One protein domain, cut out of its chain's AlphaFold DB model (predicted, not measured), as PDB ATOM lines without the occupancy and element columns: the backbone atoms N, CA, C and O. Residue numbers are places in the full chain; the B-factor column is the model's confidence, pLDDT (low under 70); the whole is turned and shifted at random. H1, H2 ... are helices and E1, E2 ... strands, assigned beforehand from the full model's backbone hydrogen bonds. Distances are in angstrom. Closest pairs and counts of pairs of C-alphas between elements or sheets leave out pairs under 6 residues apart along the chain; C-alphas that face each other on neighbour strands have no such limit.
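Overview. This is residues 258 to 285, 370 to 375, 392 to 402, 420 to 442, 453 to 463, 485 to 524 and 545 to 556 of the 1077 residues of an uncharacterized protein of Echinostoma caproni (UniProt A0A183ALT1). Eight strands ring an axis as a nearly closed barrel, going round E1, E4, E3, E2, E6, E7, E8 and E9; its seam lies between the edge strands E7 and E8. The long, paired E1 and E9 run on past the barrel at one end, where E5 joins E1 and H2 packs nearby, while H1 sits at the other end. The printed part has 131 residues, with two named helices and nine named strands in the order E1 H1 E2 E3 E4 E5 E6 E7 H2 E8 E9, and the class is mostly strand. Its neighbour strands are antiparallel in a branched, strongly twisted sheet. The whole is compact, with a radius of gyration of the C-alphas of 15.6 A, and its outline is elongated, spanning 54 by 33 by 25 A.

Arrangement. E1, residues 262 to 276, bends by 59 degrees at residue 272. On one side of it lie E4, residues 421 to 426, with N 275 and O 422 at 2.9 A, and E5, residues 436 to 439, with N 266 and O 438 at 2.9 A. On the other side lies E9, residues 545 to 556, with N 267 and O 552 at 2.8 A. E4 pairs with E3, residues 392 to 399, by N 398 and O 425 at 2.9 A. E3 pairs with E2, residues 370 to 375, by N 372 and O 395 at 2.9 A. E2 pairs with E6, residues 453 to 461, by N 373 and O 457 at 2.8 A. E6 pairs with E7, residues 486 to 493, by N 456 and O 490 at 2.8 A. E9 pairs with E8, residues 513 to 520, by N 515 and O 549 at 2.8 A. The closest C-alphas of E7 and E8, Leu 489 and Leu 519, are 5.0 A apart. H1, residues 277 to 285, and H2, residues 494 to 502, are on the sheet and apart from each other. In both, every O i to N i+4 pair is within hydrogen-bond range.

Along the chain. E1 begins at C-alpha 262 (207.107, 141.597, 115.524) and is 38.3 A long; E9 is 34.4 A and ends at C-alpha 556 (209.215, 137.314, 113.291). E6 measures 25.3 A, E3 23.2 A, E8 22.4 A and E7 20.5 A.

Size, cuts and confidence. The C-alphas farthest apart, Gly 260 and Gln 285, are 53.8 A apart. Six cuts leave C-alpha gaps of 14.9 A after 285, 4.1 A after 375, 15.7 A after 402, 16.1 A after 442, 13.7 A after 463 and 12.9 A after 524. Of the links printed whole, none is long. The mean pLDDT of the printed part is 75.1; 31 residues are under 70, among them 428 to 433 and 502 to 511.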
ATOM      1  N   PRO A 258     205.656 138.328 122.407       60.00
ATOM      2  CA  PRO A 258     206.610 137.861 123.405       60.00
ATOM      3  C   PRO A 258     208.052 138.094 122.930       60.00
ATOM      4  O   PRO A 258     208.362 137.971 121.746       60.00
ATOM      5  N   ASP A 259     208.922 138.438 123.881       61.03
ATOM      6  CA  ASP A 259     210.380 138.476 123.711       61.03
ATOM      7  C   ASP A 259     210.882 139.411 122.583       61.03
ATOM      8  O   ASP A 259     211.960 139.221 122.024       61.03
ATOM      9  N   GLY A 260     210.109 140.461 122.269       69.44
ATOM     10  CA  GLY A 260     210.489 141.520 121.322       69.44
ATOM     11  C   GLY A 260     210.235 141.198 119.845       69.44
ATOM     12  O   GLY A 260     210.672 141.947 118.972       69.44
ATOM     13  N   MET A 261     209.544 140.097 119.541       74.50
ATOM     14  CA  MET A 261     209.206 139.715 118.166       74.50
ATOM     15  C   MET A 261     208.113 140.619 117.569       74.50
ATOM     16  O   MET A 261     207.219 141.070 118.280       74.50
ATOM     17  N   LEU A 262     208.139 140.850 116.257       77.88
ATOM     18  CA  LEU A 262     207.107 141.597 115.524       77.88
ATOM     19  C   LEU A 262     206.049 140.648 114.945       77.88
ATOM     20  O   LEU A 262     206.364 139.517 114.560       77.88
ATOM     21  N   LEU A 263     204.798 141.097 114.847       77.94
ATOM     22  CA  LEU A 263     203.715 140.341 114.212       77.94
ATOM     23  C   LEU A 263     203.875 140.337 112.678       77.94
ATOM     24  O   LEU A 263     203.605 141.335 112.027       77.94
ATOM     25  N   GLN A 264     204.274 139.205 112.092       81.44
ATOM     26  CA  GLN A 264     204.420 139.024 110.637       81.44
ATOM     27  C   GLN A 264     203.108 138.630 109.943       81.44
ATOM     28  O   GLN A 264     202.959 138.790 108.733       81.44
ATOM     29  N   GLY A 265     202.152 138.061 110.675       82.25
ATOM     30  CA  GLY A 265     200.926 137.541 110.080       82.25
ATOM     31  C   GLY A 265     200.021 136.843 111.080       82.25
ATOM     32  O   GLY A 265     200.298 136.811 112.278       82.25
ATOM     33  N   VAL A 266     198.919 136.286 110.587       84.44
ATOM     34  CA  VAL A 266     197.871 135.658 111.400       84.44
ATOM     35  C   VAL A 266     197.249 134.493 110.637       84.44
ATOM     36  O   VAL A 266     196.846 134.659 109.490       84.44
ATOM     37  N   ARG A 267     197.092 133.329 111.273       85.69
ATOM     38  CA  ARG A 267     196.222 132.247 110.793       85.69
ATOM     39  C   ARG A 267     194.896 132.255 111.539       85.69
ATOM     40  O   ARG A 267     194.859 132.451 112.754       85.69
ATOM     41  N   LEU A 268     193.815 132.000 110.816       85.31
ATOM     42  CA  LEU A 268     192.461 131.897 111.350       85.31
ATOM     43  C   LEU A 268     191.988 130.443 111.259       85.31
ATOM     44  O   LEU A 268     192.193 129.793 110.238       85.31
ATOM     45  N   TYR A 269     191.324 129.945 112.298       85.50
ATOM     46  CA  TYR A 269     190.776 128.590 112.398       85.50
ATOM     47  C   TYR A 269     189.313 128.675 112.839       85.50
ATOM     48  O   TYR A 269     189.019 129.245 113.886       85.50
ATOM     49  N   ALA A 270     188.375 128.119 112.076       85.25
ATOM     50  CA  ALA A 270     186.967 128.127 112.470       85.25
ATOM     51  C   ALA A 270     186.667 126.991 113.461       85.25
ATOM     52  O   ALA A 270     186.932 125.823 113.183       85.25
ATOM     53  N   ARG A 271     186.089 127.337 114.615       82.50
ATOM     54  CA  ARG A 271     185.861 126.419 115.742       82.50
ATOM     55  C   ARG A 271     184.397 126.003 115.894       82.50
ATOM     56  O   ARG A 271     184.111 124.867 116.262       82.50
ATOM     57  N   GLY A 272     183.468 126.906 115.593       85.62
ATOM     58  CA  GLY A 272     182.034 126.657 115.708       85.62
ATOM     59  C   GLY A 272     181.202 127.837 115.220       85.62
ATOM     60  O   GLY A 272     181.691 128.960 115.119       85.62
ATOM     61  N   LEU A 273     179.934 127.580 114.918       87.06
ATOM     62  CA  LEU A 273     178.984 128.580 114.436       87.06
ATOM     63  C   LEU A 273     177.680 128.476 115.233       87.06
ATOM     64  O   LEU A 273     177.222 127.380 115.553       87.06
ATOM     65  N   GLN A 274     177.072 129.613 115.560       87.44
ATOM     66  CA  GLN A 274     175.786 129.687 116.252       87.44
ATOM     67  C   GLN A 274     174.825 130.574 115.460       87.44
ATOM     68  O   GLN A 274     175.087 131.764 115.303       87.44
ATOM     69  N   LEU A 275     173.709 130.016 114.986       83.94
ATOM     70  CA  LEU A 275     172.589 130.792 114.441       83.94
ATOM     71  C   LEU A 275     171.646 131.228 115.566       83.94
ATOM     72  O   LEU A 275     171.442 130.483 116.531       83.94
ATOM     73  N   THR A 276     171.014 132.392 115.417       83.81
ATOM     74  CA  THR A 276     169.827 132.731 116.221       83.81
ATOM     75  C   THR A 276     168.673 131.792 115.860       83.81
ATOM     76  O   THR A 276     168.548 131.350 114.714       83.81
ATOM     77  N   TRP A 277     167.829 131.437 116.831       78.44
ATOM     78  CA  TRP A 277     166.718 130.503 116.613       78.44
ATOM     79  C   TRP A 277     165.718 131.023 115.577       78.44
ATOM     80  O   TRP A 277     165.236 130.257 114.749       78.44
ATOM     81  N   GLU A 278     165.478 132.332 115.559       77.62
ATOM     82  CA  GLU A 278     164.648 133.019 114.574       77.62
ATOM     83  C   GLU A 278     165.223 132.864 113.155       77.62
ATOM     84  O   GLU A 278     164.479 132.639 112.203       77.62
ATOM     85  N   CYS A 279     166.552 132.919 113.003       80.69
ATOM     86  CA  CYS A 279     167.207 132.662 111.722       80.69
ATOM     87  C   CYS A 279     167.158 131.178 111.330       80.69
ATOM     88  O   CYS A 279     166.891 130.863 110.173       80.69
ATOM     89  N   TYR A 280     167.373 130.267 112.285       83.06
ATOM     90  CA  TYR A 280     167.284 128.826 112.038       83.06
ATOM     91  C   TYR A 280     165.873 128.396 111.615       83.06
ATOM     92  O   TYR A 280     165.742 127.605 110.685       83.06
ATOM     93  N   GLN A 281     164.820 128.934 112.244       77.56
ATOM     94  CA  GLN A 281     163.439 128.631 111.861       77.56
ATOM     95  C   GLN A 281     163.122 129.095 110.438       77.56
ATOM     96  O   GLN A 281     162.582 128.301 109.674       77.56
ATOM     97  N   LEU A 282     163.511 130.317 110.058       78.19
ATOM     98  CA  LEU A 282     163.300 130.831 108.699       78.19
ATOM     99  C   LEU A 282     164.004 129.968 107.640       78.19
ATOM    100  O   LEU A 282     163.396 129.626 106.630       78.19
ATOM    101  N   ILE A 283     165.254 129.564 107.891       77.31
ATOM    102  CA  ILE A 283     166.011 128.685 106.984       77.31
ATOM    103  C   ILE A 283     165.363 127.295 106.895       77.31
ATOM    104  O   ILE A 283     165.200 126.759 105.801       77.31
ATOM    105  N   ALA A 284     164.962 126.713 108.028       74.62
ATOM    106  CA  ALA A 284     164.314 125.404 108.058       74.62
ATOM    107  C   ALA A 284     162.949 125.409 107.343       74.62
ATOM    108  O   ALA A 284     162.636 124.450 106.645       74.62
ATOM    109  N   GLN A 285     162.173 126.491 107.477       72.00
ATOM    110  CA  GLN A 285     160.898 126.684 106.776       72.00
ATOM    111  C   GLN A 285     161.102 126.839 105.264       72.00
ATOM    112  O   GLN A 285     160.476 126.124 104.489       72.00
ATOM    113  N   LEU A 370     175.460 124.417 106.151       83.38
ATOM    114  CA  LEU A 370     175.754 125.837 105.978       83.38
ATOM    115  C   LEU A 370     177.182 125.984 105.458       83.38
ATOM    116  O   LEU A 370     178.081 125.314 105.967       83.38
ATOM    117  N   THR A 371     177.404 126.889 104.511       83.31
ATOM    118  CA  THR A 371     178.740 127.143 103.952       83.31
ATOM    119  C   THR A 371     179.225 128.516 104.391       83.31
ATOM    120  O   THR A 371     178.574 129.526 104.128       83.31
ATOM    121  N   LEU A 372     180.368 128.558 105.074       85.19
ATOM    122  CA  LEU A 372     181.097 129.784 105.379       85.19
ATOM    123  C   LEU A 372     182.144 130.015 104.287       85.19
ATOM    124  O   LEU A 372     183.048 129.198 104.136       85.19
ATOM    125  N   GLU A 373     182.064 131.134 103.576       83.88
ATOM    126  CA  GLU A 373     183.174 131.651 102.776       83.88
ATOM    127  C   GLU A 373     183.973 132.680 103.578       83.88
ATOM    128  O   GLU A 373     183.411 133.529 104.280       83.88
ATOM    129  N   VAL A 374     185.292 132.624 103.429       84.12
ATOM    130  CA  VAL A 374     186.238 133.594 103.982       84.12
ATOM    131  C   VAL A 374     187.109 134.095 102.839       84.12
ATOM    132  O   VAL A 374     187.867 133.317 102.265       84.12
ATOM    133  N   SER A 375     186.972 135.372 102.487       79.94
ATOM    134  CA  SER A 375     187.756 136.024 101.436       79.94
ATOM    135  C   SER A 375     188.827 136.931 102.048       79.94
ATOM    136  O   SER A 375     188.521 137.786 102.882       79.94
ATOM    137  N   THR A 392     189.578 133.171  98.255       76.06
ATOM    138  CA  THR A 392     188.369 132.751  98.977       76.06
ATOM    139  C   THR A 392     188.427 131.270  99.314       76.06
ATOM    140  O   THR A 392     188.633 130.431  98.442       76.06
ATOM    141  N   THR A 393     188.214 130.949 100.586       76.69
ATOM    142  CA  THR A 393     188.124 129.576 101.094       76.69
ATOM    143  C   THR A 393     186.714 129.299 101.599       76.69
ATOM    144  O   THR A 393     186.167 130.108 102.351       76.69
ATOM    145  N   SER A 394     186.147 128.146 101.253       80.62
ATOM    146  CA  SER A 394     184.856 127.681 101.765       80.62
ATOM    147  C   SER A 394     185.025 126.607 102.846       80.62
ATOM    148  O   SER A 394     185.931 125.772 102.772       80.62
ATOM    149  N   LEU A 395     184.152 126.615 103.855       82.19
ATOM    150  CA  LEU A 395     184.081 125.621 104.927       82.19
ATOM    151  C   LEU A 395     182.625 125.253 105.225       82.19
ATOM    152  O   LEU A 395     181.803 126.126 105.503       82.19
ATOM    153  N   GLU A 396     182.324 123.957 105.220       82.69
ATOM    154  CA  GLU A 396     180.985 123.444 105.508       82.69
ATOM    155  C   GLU A 396     180.780 123.157 107.003       82.69
ATOM    156  O   GLU A 396     181.665 122.662 107.709       82.69
ATOM    157  N   PHE A 397     179.575 123.470 107.475       81.38
ATOM    158  CA  PHE A 397     179.108 123.332 108.847       81.38
ATOM    159  C   PHE A 397     177.836 122.480 108.900       81.38
ATOM    160  O   PHE A 397     176.884 122.725 108.156       81.38
ATOM    161  N   HIS A 398     177.774 121.538 109.842       81.75
ATOM    162  CA  HIS A 398     176.594 120.707 110.096       81.75
ATOM    163  C   HIS A 398     175.985 120.990 111.471       81.75
ATOM    164  O   HIS A 398     176.697 121.297 112.433       81.75
ATOM    165  N   LYS A 399     174.655 120.859 111.564       79.19
ATOM    166  CA  LYS A 399     173.879 120.964 112.811       79.19
ATOM    167  C   LYS A 399     174.453 120.024 113.877       79.19
ATOM    168  O   LYS A 399     174.537 118.816 113.661       79.19
ATOM    169  N   ASP A 400     174.814 120.569 115.036       73.69
ATOM    170  CA  ASP A 400     175.342 119.787 116.154       73.69
ATOM    171  C   ASP A 400     174.217 118.925 116.752       73.69
ATOM    172  O   ASP A 400     173.305 119.428 117.408       73.69
ATOM    173  N   SER A 401     174.246 117.619 116.477       60.31
ATOM    174  CA  SER A 401     173.211 116.665 116.898       60.31
ATOM    175  C   SER A 401     173.325 116.244 118.369       60.31
ATOM    176  O   SER A 401     172.444 115.548 118.884       60.31
ATOM    177  N   SER A 402     174.379 116.677 119.073       53.12
ATOM    178  CA  SER A 402     174.527 116.428 120.508       53.12
ATOM    179  C   SER A 402     173.435 117.159 121.307       53.12
ATOM    180  O   SER A 402     173.201 118.359 121.156       53.12
ATOM    181  N   ARG A 420     167.007 131.728 122.063       63.66
ATOM    182  CA  ARG A 420     167.466 130.381 121.718       63.66
ATOM    183  C   ARG A 420     168.460 130.490 120.558       63.66
ATOM    184  O   ARG A 420     168.337 131.367 119.704       63.66
ATOM    185  N   SER A 421     169.419 129.578 120.504       75.94
ATOM    186  CA  SER A 421     170.401 129.485 119.421       75.94
ATOM    187  C   SER A 421     170.559 128.036 118.968       75.94
ATOM    188  O   SER A 421     170.200 127.103 119.692       75.94
ATOM    189  N   VAL A 422     171.064 127.838 117.750       77.62
ATOM    190  CA  VAL A 422     171.376 126.510 117.200       77.62
ATOM    191  C   VAL A 422     172.845 126.477 116.817       77.62
ATOM    192  O   VAL A 422     173.317 127.335 116.070       77.62
ATOM    193  N   ARG A 423     173.571 125.497 117.360       82.06
ATOM    194  CA  ARG A 423     175.009 125.329 117.146       82.06
ATOM    195  C   ARG A 423     175.280 124.413 115.954       82.06
ATOM    196  O   ARG A 423     174.601 123.406 115.761       82.06
ATOM    197  N   PHE A 424     176.312 124.758 115.200       82.88
ATOM    198  CA  PHE A 424     176.853 123.992 114.093       82.88
ATOM    199  C   PHE A 424     178.357 123.798 114.311       82.88
ATOM    200  O   PHE A 424     179.045 124.700 114.802       82.88
ATOM    201  N   LYS A 425     178.864 122.622 113.941       81.25
ATOM    202  CA  LYS A 425     180.293 122.279 113.957       81.25
ATOM    203  C   LYS A 425     180.809 122.196 112.517       81.25
ATOM    204  O   LYS A 425     180.048 121.757 111.651       81.25
ATOM    205  N   PRO A 426     182.060 122.605 112.245       81.19
ATOM    206  CA  PRO A 426     182.667 122.405 110.936       81.19
ATOM    207  C   PRO A 426     182.899 120.910 110.672       81.19
ATOM    208  O   PRO A 426     182.979 120.108 111.610       81.19
ATOM    209  N   THR A 427     183.020 120.525 109.404       72.75
ATOM    210  CA  THR A 427     183.304 119.138 109.012       72.75
ATOM    211  C   THR A 427     184.619 118.623 109.617       72.75
ATOM    212  O   THR A 427     185.646 119.305 109.630       72.75
ATOM    213  N   HIS A 428     184.594 117.383 110.126       53.56
ATOM    214  CA  HIS A 428     185.672 116.810 110.951       53.56
ATOM    215  C   HIS A 428     187.068 116.850 110.305       53.56
ATOM    216  O   HIS A 428     188.064 116.938 111.018       53.56
ATOM    217  N   HIS A 429     187.150 116.823 108.972       48.31
ATOM    218  CA  HIS A 429     188.409 116.791 108.228       48.31
ATOM    219  C   HIS A 429     189.135 118.151 108.130       48.31
ATOM    220  O   HIS A 429     190.270 118.179 107.661       48.31
ATOM    221  N   ARG A 430     188.539 119.276 108.575       50.34
ATOM    222  CA  ARG A 430     189.182 120.614 108.524       50.34
ATOM    223  C   ARG A 430     189.506 121.261 109.874       50.34
ATOM    224  O   ARG A 430     190.117 122.322 109.888       50.34
ATOM    225  N   LEU A 431     189.196 120.620 111.004       55.03
ATOM    226  CA  LEU A 431     189.430 121.167 112.357       55.03
ATOM    227  C   LEU A 431     190.899 121.528 112.679       55.03
ATOM    228  O   LEU A 431     191.151 122.260 113.635       55.03
ATOM    229  N   LEU A 432     191.864 121.021 111.904       54.62
ATOM    230  CA  LEU A 432     193.302 121.268 112.082       54.62
ATOM    231  C   LEU A 432     193.910 122.221 111.035       54.62
ATOM    232  O   LEU A 432     195.058 122.633 111.198       54.62
ATOM    233  N   GLN A 433     193.173 122.587 109.982       69.50
ATOM    234  CA  GLN A 433     193.666 123.457 108.908       69.50
ATOM    235  C   GLN A 433     193.211 124.911 109.116       69.50
ATOM    236  O   GLN A 433     192.083 125.138 109.563       69.50
ATOM    237  N   PRO A 434     194.054 125.911 108.798       78.69
ATOM    238  CA  PRO A 434     193.631 127.300 108.836       78.69
ATOM    239  C   PRO A 434     192.622 127.564 107.712       78.69
ATOM    240  O   PRO A 434     192.853 127.198 106.563       78.69
ATOM    241  N   ILE A 435     191.517 128.237 108.039       82.31
ATOM    242  CA  ILE A 435     190.581 128.769 107.039       82.31
ATOM    243  C   ILE A 435     191.202 129.932 106.263       82.31
ATOM    244  O   ILE A 435     190.878 130.127 105.108       82.31
ATOM    245  N   ALA A 436     192.111 130.695 106.866       81.62
ATOM    246  CA  ALA A 436     192.793 131.797 106.199       81.62
ATOM    247  C   ALA A 436     194.171 132.035 106.822       81.62
ATOM    248  O   ALA A 436     194.361 131.794 108.018       81.62
ATOM    249  N   GLN A 437     195.107 132.559 106.031       81.94
ATOM    250  CA  GLN A 437     196.357 133.135 106.523       81.94
ATOM    251  C   GLN A 437     196.517 134.546 105.950       81.94
ATOM    252  O   GLN A 437     196.398 134.753 104.746       81.94
ATOM    253  N   LEU A 438     196.778 135.504 106.833       78.81
ATOM    254  CA  LEU A 438     196.972 136.922 106.553       78.81
ATOM    255  C   LEU A 438     198.445 137.272 106.766       78.81
ATOM    256  O   LEU A 438     199.026 136.873 107.778       78.81
ATOM    257  N   ALA A 439     199.032 138.035 105.848       73.75
ATOM    258  CA  ALA A 439     200.321 138.688 106.059       73.75
ATOM    259  C   ALA A 439     200.105 140.074 106.690       73.75
ATOM    260  O   ALA A 439     199.137 140.759 106.373       73.75
ATOM    261  N   MET A 440     201.007 140.474 107.583       70.12
ATOM    262  CA  MET A 440     201.081 141.811 108.173       70.12
ATOM    263  C   MET A 440     202.369 142.452 107.648       70.12
ATOM    264  O   MET A 440     203.459 142.189 108.156       70.12
ATOM    265  N   ASN A 441     202.255 143.234 106.575       58.03
ATOM    266  CA  ASN A 441     203.394 143.917 105.969       58.03
ATOM    267  C   ASN A 441     203.616 145.264 106.674       58.03
ATOM    268  O   ASN A 441     202.833 146.189 106.479       58.03
ATOM    269  N   ASP A 442     204.707 145.402 107.435       48.81
ATOM    270  CA  ASP A 442     205.148 146.673 108.049       48.81
ATOM    271  C   ASP A 442     205.726 147.663 106.997       48.81
ATOM    272  O   ASP A 442     206.776 148.276 107.198       48.81
ATOM    273  N   TYR A 453     190.381 144.393 104.662       74.94
ATOM    274  CA  TYR A 453     189.496 143.623 105.539       74.94
ATOM    275  C   TYR A 453     189.353 142.165 105.080       74.94
ATOM    276  O   TYR A 453     189.311 141.852 103.893       74.94
ATOM    277  N   THR A 454     189.214 141.252 106.041       79.12
ATOM    278  CA  THR A 454     188.830 139.854 105.794       79.12
ATOM    279  C   THR A 454     187.310 139.754 105.762       79.12
ATOM    280  O   THR A 454     186.636 140.126 106.725       79.12
ATOM    281  N   ARG A 455     186.744 139.247 104.669       82.38
ATOM    282  CA  ARG A 455     185.291 139.159 104.474       82.38
ATOM    283  C   ARG A 455     184.777 137.764 104.824       82.38
ATOM    284  O   ARG A 455     185.180 136.788 104.206       82.38
ATOM    285  N   PHE A 456     183.832 137.690 105.755       84.75
ATOM    286  CA  PHE A 456     183.127 136.471 106.155       84.75
ATOM    287  C   PHE A 456     181.699 136.488 105.606       84.75
ATOM    288  O   PHE A 456     180.926 137.394 105.928       84.75
ATOM    289  N   ARG A 457     181.327 135.478 104.817       82.25
ATOM    290  CA  ARG A 457     179.973 135.276 104.274       82.25
ATOM    291  C   ARG A 457     179.446 133.912 104.695       82.25
ATOM    292  O   ARG A 457     180.183 132.935 104.643       82.25
ATOM    293  N   LEU A 458     178.178 133.831 105.080       85.31
ATOM    294  CA  LEU A 458     177.522 132.575 105.442       85.31
ATOM    295  C   LEU A 458     176.307 132.333 104.547       85.31
ATOM    296  O   LEU A 458     175.421 133.185 104.489       85.31
ATOM    297  N   PHE A 459     176.244 131.162 103.922       82.25
ATOM    298  CA  PHE A 459     175.214 130.772 102.961       82.25
ATOM    299  C   PHE A 459     174.434 129.526 103.398       82.25
ATOM    300  O   PHE A 459     174.962 128.664 104.111       82.25
ATOM    301  N   THR A 460     173.185 129.409 102.942       79.19
ATOM    302  CA  THR A 460     172.452 128.133 102.938       79.19
ATOM    303  C   THR A 460     172.929 127.249 101.784       79.19
ATOM    304  O   THR A 460     173.269 127.745 100.713       79.19
ATOM    305  N   ARG A 461     172.901 125.925 101.976       64.50
ATOM    306  CA  ARG A 461     173.010 124.950 100.881       64.50
ATOM    307  C   ARG A 461     171.822 123.992 100.933       64.50
ATOM    308  O   ARG A 461     171.405 123.582 102.020       64.50
ATOM    309  N   THR A 462     171.234 123.671  99.784       52.91
ATOM    310  CA  THR A 462     170.109 122.729  99.675       52.91
ATOM    311  C   THR A 462     170.616 121.321  99.358       52.91
ATOM    312  O   THR A 462     171.670 121.137  98.756       52.91
ATOM    313  N   PHE A 463     169.870 120.298  99.782       40.03
ATOM    314  CA  PHE A 463     170.319 118.898  99.719       40.03
ATOM    315  C   PHE A 463     170.402 118.326  98.285       40.03
ATOM    316  O   PHE A 463     170.933 117.238  98.088       40.03
ATOM    317  N   ASP A 485     171.316 131.394  99.153       72.50
ATOM    318  CA  ASP A 485     170.953 132.587  99.929       72.50
ATOM    319  C   ASP A 485     172.042 132.980 100.940       72.50
ATOM    320  O   ASP A 485     172.452 132.192 101.799       72.50
ATOM    321  N   LEU A 486     172.470 134.247 100.889       77.94
ATOM    322  CA  LEU A 486     173.394 134.842 101.856       77.94
ATOM    323  C   LEU A 486     172.664 135.155 103.176       77.94
ATOM    324  O   LEU A 486     171.926 136.134 103.289       77.94
ATOM    325  N   ILE A 487     172.918 134.347 104.203       79.69
ATOM    326  CA  ILE A 487     172.333 134.465 105.548       79.69
ATOM    327  C   ILE A 487     172.941 135.641 106.319       79.69
ATOM    328  O   ILE A 487     172.246 136.345 107.057       79.69
ATOM    329  N   GLY A 488     174.259 135.825 106.200       81.81
ATOM    330  CA  GLY A 488     174.981 136.802 107.003       81.81
ATOM    331  C   GLY A 488     176.360 137.170 106.470       81.81
ATOM    332  O   GLY A 488     177.022 136.374 105.807       81.81
ATOM    333  N   LEU A 489     176.779 138.393 106.790       84.12
ATOM    334  CA  LEU A 489     178.026 139.018 106.352       84.12
ATOM    335  C   LEU A 489     178.719 139.709 107.538       84.12
ATOM    336  O   LEU A 489     178.050 140.289 108.398       84.12
ATOM    337  N   ASN A 490     180.053 139.702 107.553       84.25
ATOM    338  CA  ASN A 490     180.853 140.707 108.255       84.25
ATOM    339  C   ASN A 490     182.203 140.927 107.540       84.25
ATOM    340  O   ASN A 490     182.775 139.980 107.001       84.25
ATOM    341  N   ASN A 491     182.710 142.159 107.545       81.88
ATOM    342  CA  ASN A 491     184.047 142.524 107.079       81.88
ATOM    343  C   ASN A 491     184.884 142.869 108.321       81.88
ATOM    344  O   ASN A 491     184.640 143.896 108.945       81.88
ATOM    345  N   LEU A 492     185.845 142.021 108.682       79.12
ATOM    346  CA  LEU A 492     186.726 142.230 109.832       79.12
ATOM    347  C   LEU A 492     187.999 142.952 109.378       79.12
ATOM    348  O   LEU A 492     188.730 142.433 108.534       79.12
ATOM    349  N   THR A 493     188.272 144.131 109.925       78.44
ATOM    350  CA  THR A 493     189.460 144.919 109.564       78.44
ATOM    351  C   THR A 493     190.746 144.322 110.135       78.44
ATOM    352  O   THR A 493     190.745 143.610 111.147       78.44
ATOM    353  N   LEU A 494     191.879 144.642 109.503       71.38
ATOM    354  CA  LEU A 494     193.195 144.227 109.994       71.38
ATOM    355  C   LEU A 494     193.490 144.774 111.406       71.38
ATOM    356  O   LEU A 494     194.117 144.089 112.215       71.38
ATOM    357  N   ASP A 495     192.991 145.967 111.736       69.31
ATOM    358  CA  ASP A 495     193.201 146.599 113.044       69.31
ATOM    359  C   ASP A 495     192.335 145.988 114.158       69.31
ATOM    360  O   ASP A 495     192.801 145.873 115.291       69.31
ATOM    361  N   GLU A 496     191.128 145.494 113.858       70.75
ATOM    362  CA  GLU A 496     190.346 144.690 114.813       70.75
ATOM    363  C   GLU A 496     191.052 143.366 115.149       70.75
ATOM    364  O   GLU A 496     191.027 142.928 116.301       70.75
ATOM    365  N   LEU A 497     191.744 142.755 114.178       73.19
ATOM    366  CA  LEU A 497     192.601 141.590 114.420       73.19
ATOM    367  C   LEU A 497     193.835 141.952 115.260       73.19
ATOM    368  O   LEU A 497     194.112 141.257 116.236       73.19
ATOM    369  N   LYS A 498     194.539 143.052 114.949       71.88
ATOM    370  CA  LYS A 498     195.657 143.554 115.778       71.88
ATOM    371  C   LYS A 498     195.206 143.840 117.215       71.88
ATOM    372  O   LYS A 498     195.908 143.464 118.149       71.88
ATOM    373  N   LEU A 499     194.021 144.427 117.407       71.62
ATOM    374  CA  LEU A 499     193.445 144.718 118.724       71.62
ATOM    375  C   LEU A 499     193.033 143.442 119.477       71.62
ATOM    376  O   LEU A 499     193.312 143.312 120.668       71.62
ATOM    377  N   ALA A 500     192.425 142.465 118.800       68.25
ATOM    378  CA  ALA A 500     192.143 141.148 119.379       68.25
ATOM    379  C   ALA A 500     193.430 140.388 119.765       68.25
ATOM    380  O   ALA A 500     193.414 139.560 120.677       68.25
ATOM    381  N   ILE A 501     194.548 140.682 119.093       73.12
ATOM    382  CA  ILE A 501     195.860 140.100 119.383       73.12
ATOM    383  C   ILE A 501     196.562 140.817 120.549       73.12
ATOM    384  O   ILE A 501     197.089 140.146 121.439       73.12
ATOM    385  N   SER A 502     196.538 142.152 120.594       67.00
ATOM    386  CA  SER A 502     197.192 142.946 121.646       67.00
ATOM    387  C   SER A 502     196.439 142.925 122.980       67.00
ATOM    388  O   SER A 502     197.060 142.927 124.040       67.00
ATOM    389  N   THR A 503     195.105 142.818 122.961       63.88
ATOM    390  CA  THR A 503     194.295 142.654 124.188       63.88
ATOM    391  C   THR A 503     194.492 141.299 124.873       63.88
ATOM    392  O   THR A 503     194.136 141.147 126.045       63.88
ATOM    393  N   LYS A 504     195.101 140.312 124.200       63.22
ATOM    394  CA  LYS A 504     195.503 139.047 124.820       63.22
ATOM    395  C   LYS A 504     196.853 139.203 125.528       63.22
ATOM    396  O   LYS A 504     197.909 138.879 124.992       63.22
ATOM    397  N   THR A 505     196.782 139.615 126.789       45.81
ATOM    398  CA  THR A 505     197.927 139.858 127.687       45.81
ATOM    399  C   THR A 505     198.881 138.672 127.886       45.81
ATOM    400  O   THR A 505     200.028 138.883 128.267       45.81
ATOM    401  N   TYR A 506     198.454 137.432 127.616       53.50
ATOM    402  CA  TYR A 506     199.284 136.235 127.793       53.50
ATOM    403  C   TYR A 506     199.221 135.297 126.581       53.50
ATOM    404  O   TYR A 506     198.329 134.457 126.461       53.50
ATOM    405  N   TRP A 507     200.220 135.384 125.701       59.31
ATOM    406  CA  TRP A 507     200.403 134.443 124.586       59.31
ATOM    407  C   TRP A 507     200.987 133.085 125.004       59.31
ATOM    408  O   TRP A 507     200.780 132.093 124.313       59.31
ATOM    409  N   ARG A 508     201.643 133.007 126.169       49.22
ATOM    410  CA  ARG A 508     202.310 131.786 126.662       49.22
ATOM    411  C   ARG A 508     201.365 130.688 127.183       49.22
ATOM    412  O   ARG A 508     201.817 129.568 127.380       49.22
ATOM    413  N   SER A 509     200.076 130.971 127.396       49.16
ATOM    414  CA  SER A 509     199.084 129.991 127.891       49.16
ATOM    415  C   SER A 509     198.277 129.287 126.790       49.16
ATOM    416  O   SER A 509     197.591 128.304 127.057       49.16
ATOM    417  N   SER A 510     198.332 129.792 125.556       60.62
ATOM    418  CA  SER A 510     197.761 129.171 124.356       60.62
ATOM    419  C   SER A 510     198.332 129.885 123.129       60.62
ATOM    420  O   SER A 510     198.256 131.117 123.094       60.62
ATOM    421  N   PRO A 511     198.797 129.184 122.081       67.88
ATOM    422  CA  PRO A 511     199.238 129.831 120.846       67.88
ATOM    423  C   PRO A 511     198.091 130.511 120.080       67.88
ATOM    424  O   PRO A 511     198.354 131.312 119.193       67.88
ATOM    425  N   ARG A 512     196.818 130.251 120.425       77.94
ATOM    426  CA  ARG A 512     195.643 130.834 119.751       77.94
ATOM    427  C   ARG A 512     194.835 131.744 120.675       77.94
ATOM    428  O   ARG A 512     194.631 131.429 121.851       77.94
ATOM    429  N   ALA A 513     194.409 132.906 120.189       76.94
ATOM    430  CA  ALA A 513     193.360 133.722 120.808       76.94
ATOM    431  C   ALA A 513     191.986 133.253 120.310       76.94
ATOM    432  O   ALA A 513     191.892 132.775 119.185       76.94
ATOM    433  N   ARG A 514     190.917 133.397 121.103       78.56
ATOM    434  CA  ARG A 514     189.546 133.193 120.604       78.56
ATOM    435  C   ARG A 514     188.894 134.529 120.297       78.56
ATOM    436  O   ARG A 514     188.846 135.399 121.162       78.56
ATOM    437  N   LEU A 515     188.364 134.646 119.088       81.06
ATOM    438  CA  LEU A 515     187.606 135.786 118.597       81.06
ATOM    439  C   LEU A 515     186.178 135.337 118.265       81.06
ATOM    440  O   LEU A 515     185.959 134.234 117.762       81.06
ATOM    441  N   PHE A 516     185.204 136.205 118.528       83.06
ATOM    442  CA  PHE A 516     183.817 135.995 118.128       83.06
ATOM    443  C   PHE A 516     183.429 137.034 117.081       83.06
ATOM    444  O   PHE A 516     183.372 138.222 117.388       83.06
ATOM    445  N   VAL A 517     183.131 136.585 115.864       83.00
ATOM    446  CA  VAL A 517     182.666 137.450 114.777       83.00
ATOM    447  C   VAL A 517     181.148 137.331 114.682       83.00
ATOM    448  O   VAL A 517     180.607 136.258 114.409       83.00
ATOM    449  N   HIS A 518     180.439 138.429 114.929       85.00
ATOM    450  CA  HIS A 518     179.000 138.501 114.685       85.00
ATOM    451  C   HIS A 518     178.747 138.681 113.187       85.00
ATOM    452  O   HIS A 518     179.333 139.567 112.574       85.00
ATOM    453  N   LEU A 519     177.893 137.841 112.598       83.31
ATOM    454  CA  LEU A 519     177.469 137.962 111.204       83.31
ATOM    455  C   LEU A 519     176.086 138.613 111.172       83.31
ATOM    456  O   LEU A 519     175.127 138.095 111.758       83.31
ATOM    457  N   PHE A 520     175.998 139.758 110.507       82.56
ATOM    458  CA  PHE A 520     174.784 140.561 110.398       82.56
ATOM    459  C   PHE A 520     173.995 140.168 109.152       82.56
ATOM    460  O   PHE A 520     174.588 139.733 108.165       82.56
ATOM    461  N   GLN A 521     172.675 140.355 109.166       79.44
ATOM    462  CA  GLN A 521     171.873 140.235 107.947       79.44
ATOM    463  C   GLN A 521     172.430 141.176 106.852       79.44
ATOM    464  O   GLN A 521     172.788 142.321 107.162       79.44
ATOM    465  N   PRO A 522     172.506 140.738 105.579       70.06
ATOM    466  CA  PRO A 522     172.939 141.596 104.479       70.06
ATOM    467  C   PRO A 522     172.149 142.907 104.424       70.06
ATOM    468  O   PRO A 522     170.932 142.922 104.597       70.06
ATOM    469  N   GLY A 523     172.860 144.020 104.230       60.38
ATOM    470  CA  GLY A 523     172.278 145.366 104.250       60.38
ATOM    471  C   GLY A 523     171.962 145.940 105.641       60.38
ATOM    472  O   GLY A 523     171.529 147.084 105.708       60.38
ATOM    473  N   SER A 524     172.188 145.208 106.745       55.59
ATOM    474  CA  SER A 524     171.955 145.716 108.112       55.59
ATOM    475  C   SER A 524     173.189 145.760 109.020       55.59
ATOM    476  O   SER A 524     173.049 146.084 110.194       55.59
ATOM    477  N   ALA A 545     174.075 135.378 112.945       84.62
ATOM    478  CA  ALA A 545     174.970 134.346 113.456       84.62
ATOM    479  C   ALA A 545     176.104 134.905 114.332       84.62
ATOM    480  O   ALA A 545     176.405 136.099 114.328       84.62
ATOM    481  N   ARG A 546     176.775 134.006 115.051       86.50
ATOM    482  CA  ARG A 546     178.042 134.236 115.750       86.50
ATOM    483  C   ARG A 546     179.010 133.113 115.382       86.50
ATOM    484  O   ARG A 546     178.724 131.945 115.639       86.50
ATOM    485  N   LEU A 547     180.130 133.476 114.775       87.19
ATOM    486  CA  LEU A 547     181.221 132.586 114.392       87.19
ATOM    487  C   LEU A 547     182.306 132.626 115.482       87.19
ATOM    488  O   LEU A 547     182.741 133.706 115.879       87.19
ATOM    489  N   GLU A 548     182.723 131.464 115.984       87.19
ATOM    490  CA  GLU A 548     183.860 131.305 116.901       87.19
ATOM    491  C   GLU A 548     185.112 130.972 116.076       87.19
ATOM    492  O   GLU A 548     185.154 129.950 115.382       87.19
ATOM    493  N   ILE A 549     186.120 131.844 116.144       86.31
ATOM    494  CA  ILE A 549     187.396 131.730 115.427       86.31
ATOM    495  C   ILE A 549     188.531 131.613 116.447       86.31
ATOM    496  O   ILE A 549     188.566 132.345 117.436       86.31
ATOM    497  N   GLU A 550     189.488 130.727 116.195       84.88
ATOM    498  CA  GLU A 550     190.793 130.720 116.851       84.88
ATOM    499  C   GLU A 550     191.851 131.389 115.957       84.88
ATOM    500  O   GLU A 550     191.934 131.128 114.760       84.88
ATOM    501  N   VAL A 551     192.631 132.293 116.548       85.56
ATOM    502  CA  VAL A 551     193.510 133.261 115.878       85.56
ATOM    503  C   VAL A 551     194.947 133.016 116.340       85.56
ATOM    504  O   VAL A 551     195.265 133.225 117.511       85.56
ATOM    505  N   GLU A 552     195.802 132.537 115.441       85.62
ATOM    506  CA  GLU A 552     197.193 132.138 115.696       85.62
ATOM    507  C   GLU A 552     198.153 133.162 115.055       85.62
ATOM    508  O   GLU A 552     198.234 133.221 113.827       85.62
ATOM    509  N   PRO A 553     198.849 134.008 115.833       84.25
ATOM    510  CA  PRO A 553     199.800 134.976 115.302       84.25
ATOM    511  C   PRO A 553     201.085 134.295 114.822       84.25
ATOM    512  O   PRO A 553     201.607 133.378 115.457       84.25
ATOM    513  N   ILE A 554     201.618 134.796 113.712       81.50
ATOM    514  CA  ILE A 554     202.924 134.442 113.158       81.50
ATOM    515  C   ILE A 554     203.897 135.542 113.583       81.50
ATOM    516  O   ILE A 554     203.714 136.703 113.216       81.50
ATOM    517  N   TRP A 555     204.919 135.192 114.360       81.56
ATOM    518  CA  TRP A 555     205.906 136.135 114.892       81.56
ATOM    519  C   TRP A 555     207.227 136.056 114.118       81.56
ATOM    520  O   TRP A 555     207.711 134.959 113.844       81.56
ATOM    521  N   ARG A 556     207.851 137.207 113.840       77.88
ATOM    522  CA  ARG A 556     209.215 137.314 113.291       77.88
ATOM    523  C   ARG A 556     210.164 137.985 114.291       77.88
ATOM    524  O   ARG A 556     209.747 138.930 114.959       77.88
TER     525      ARG A 556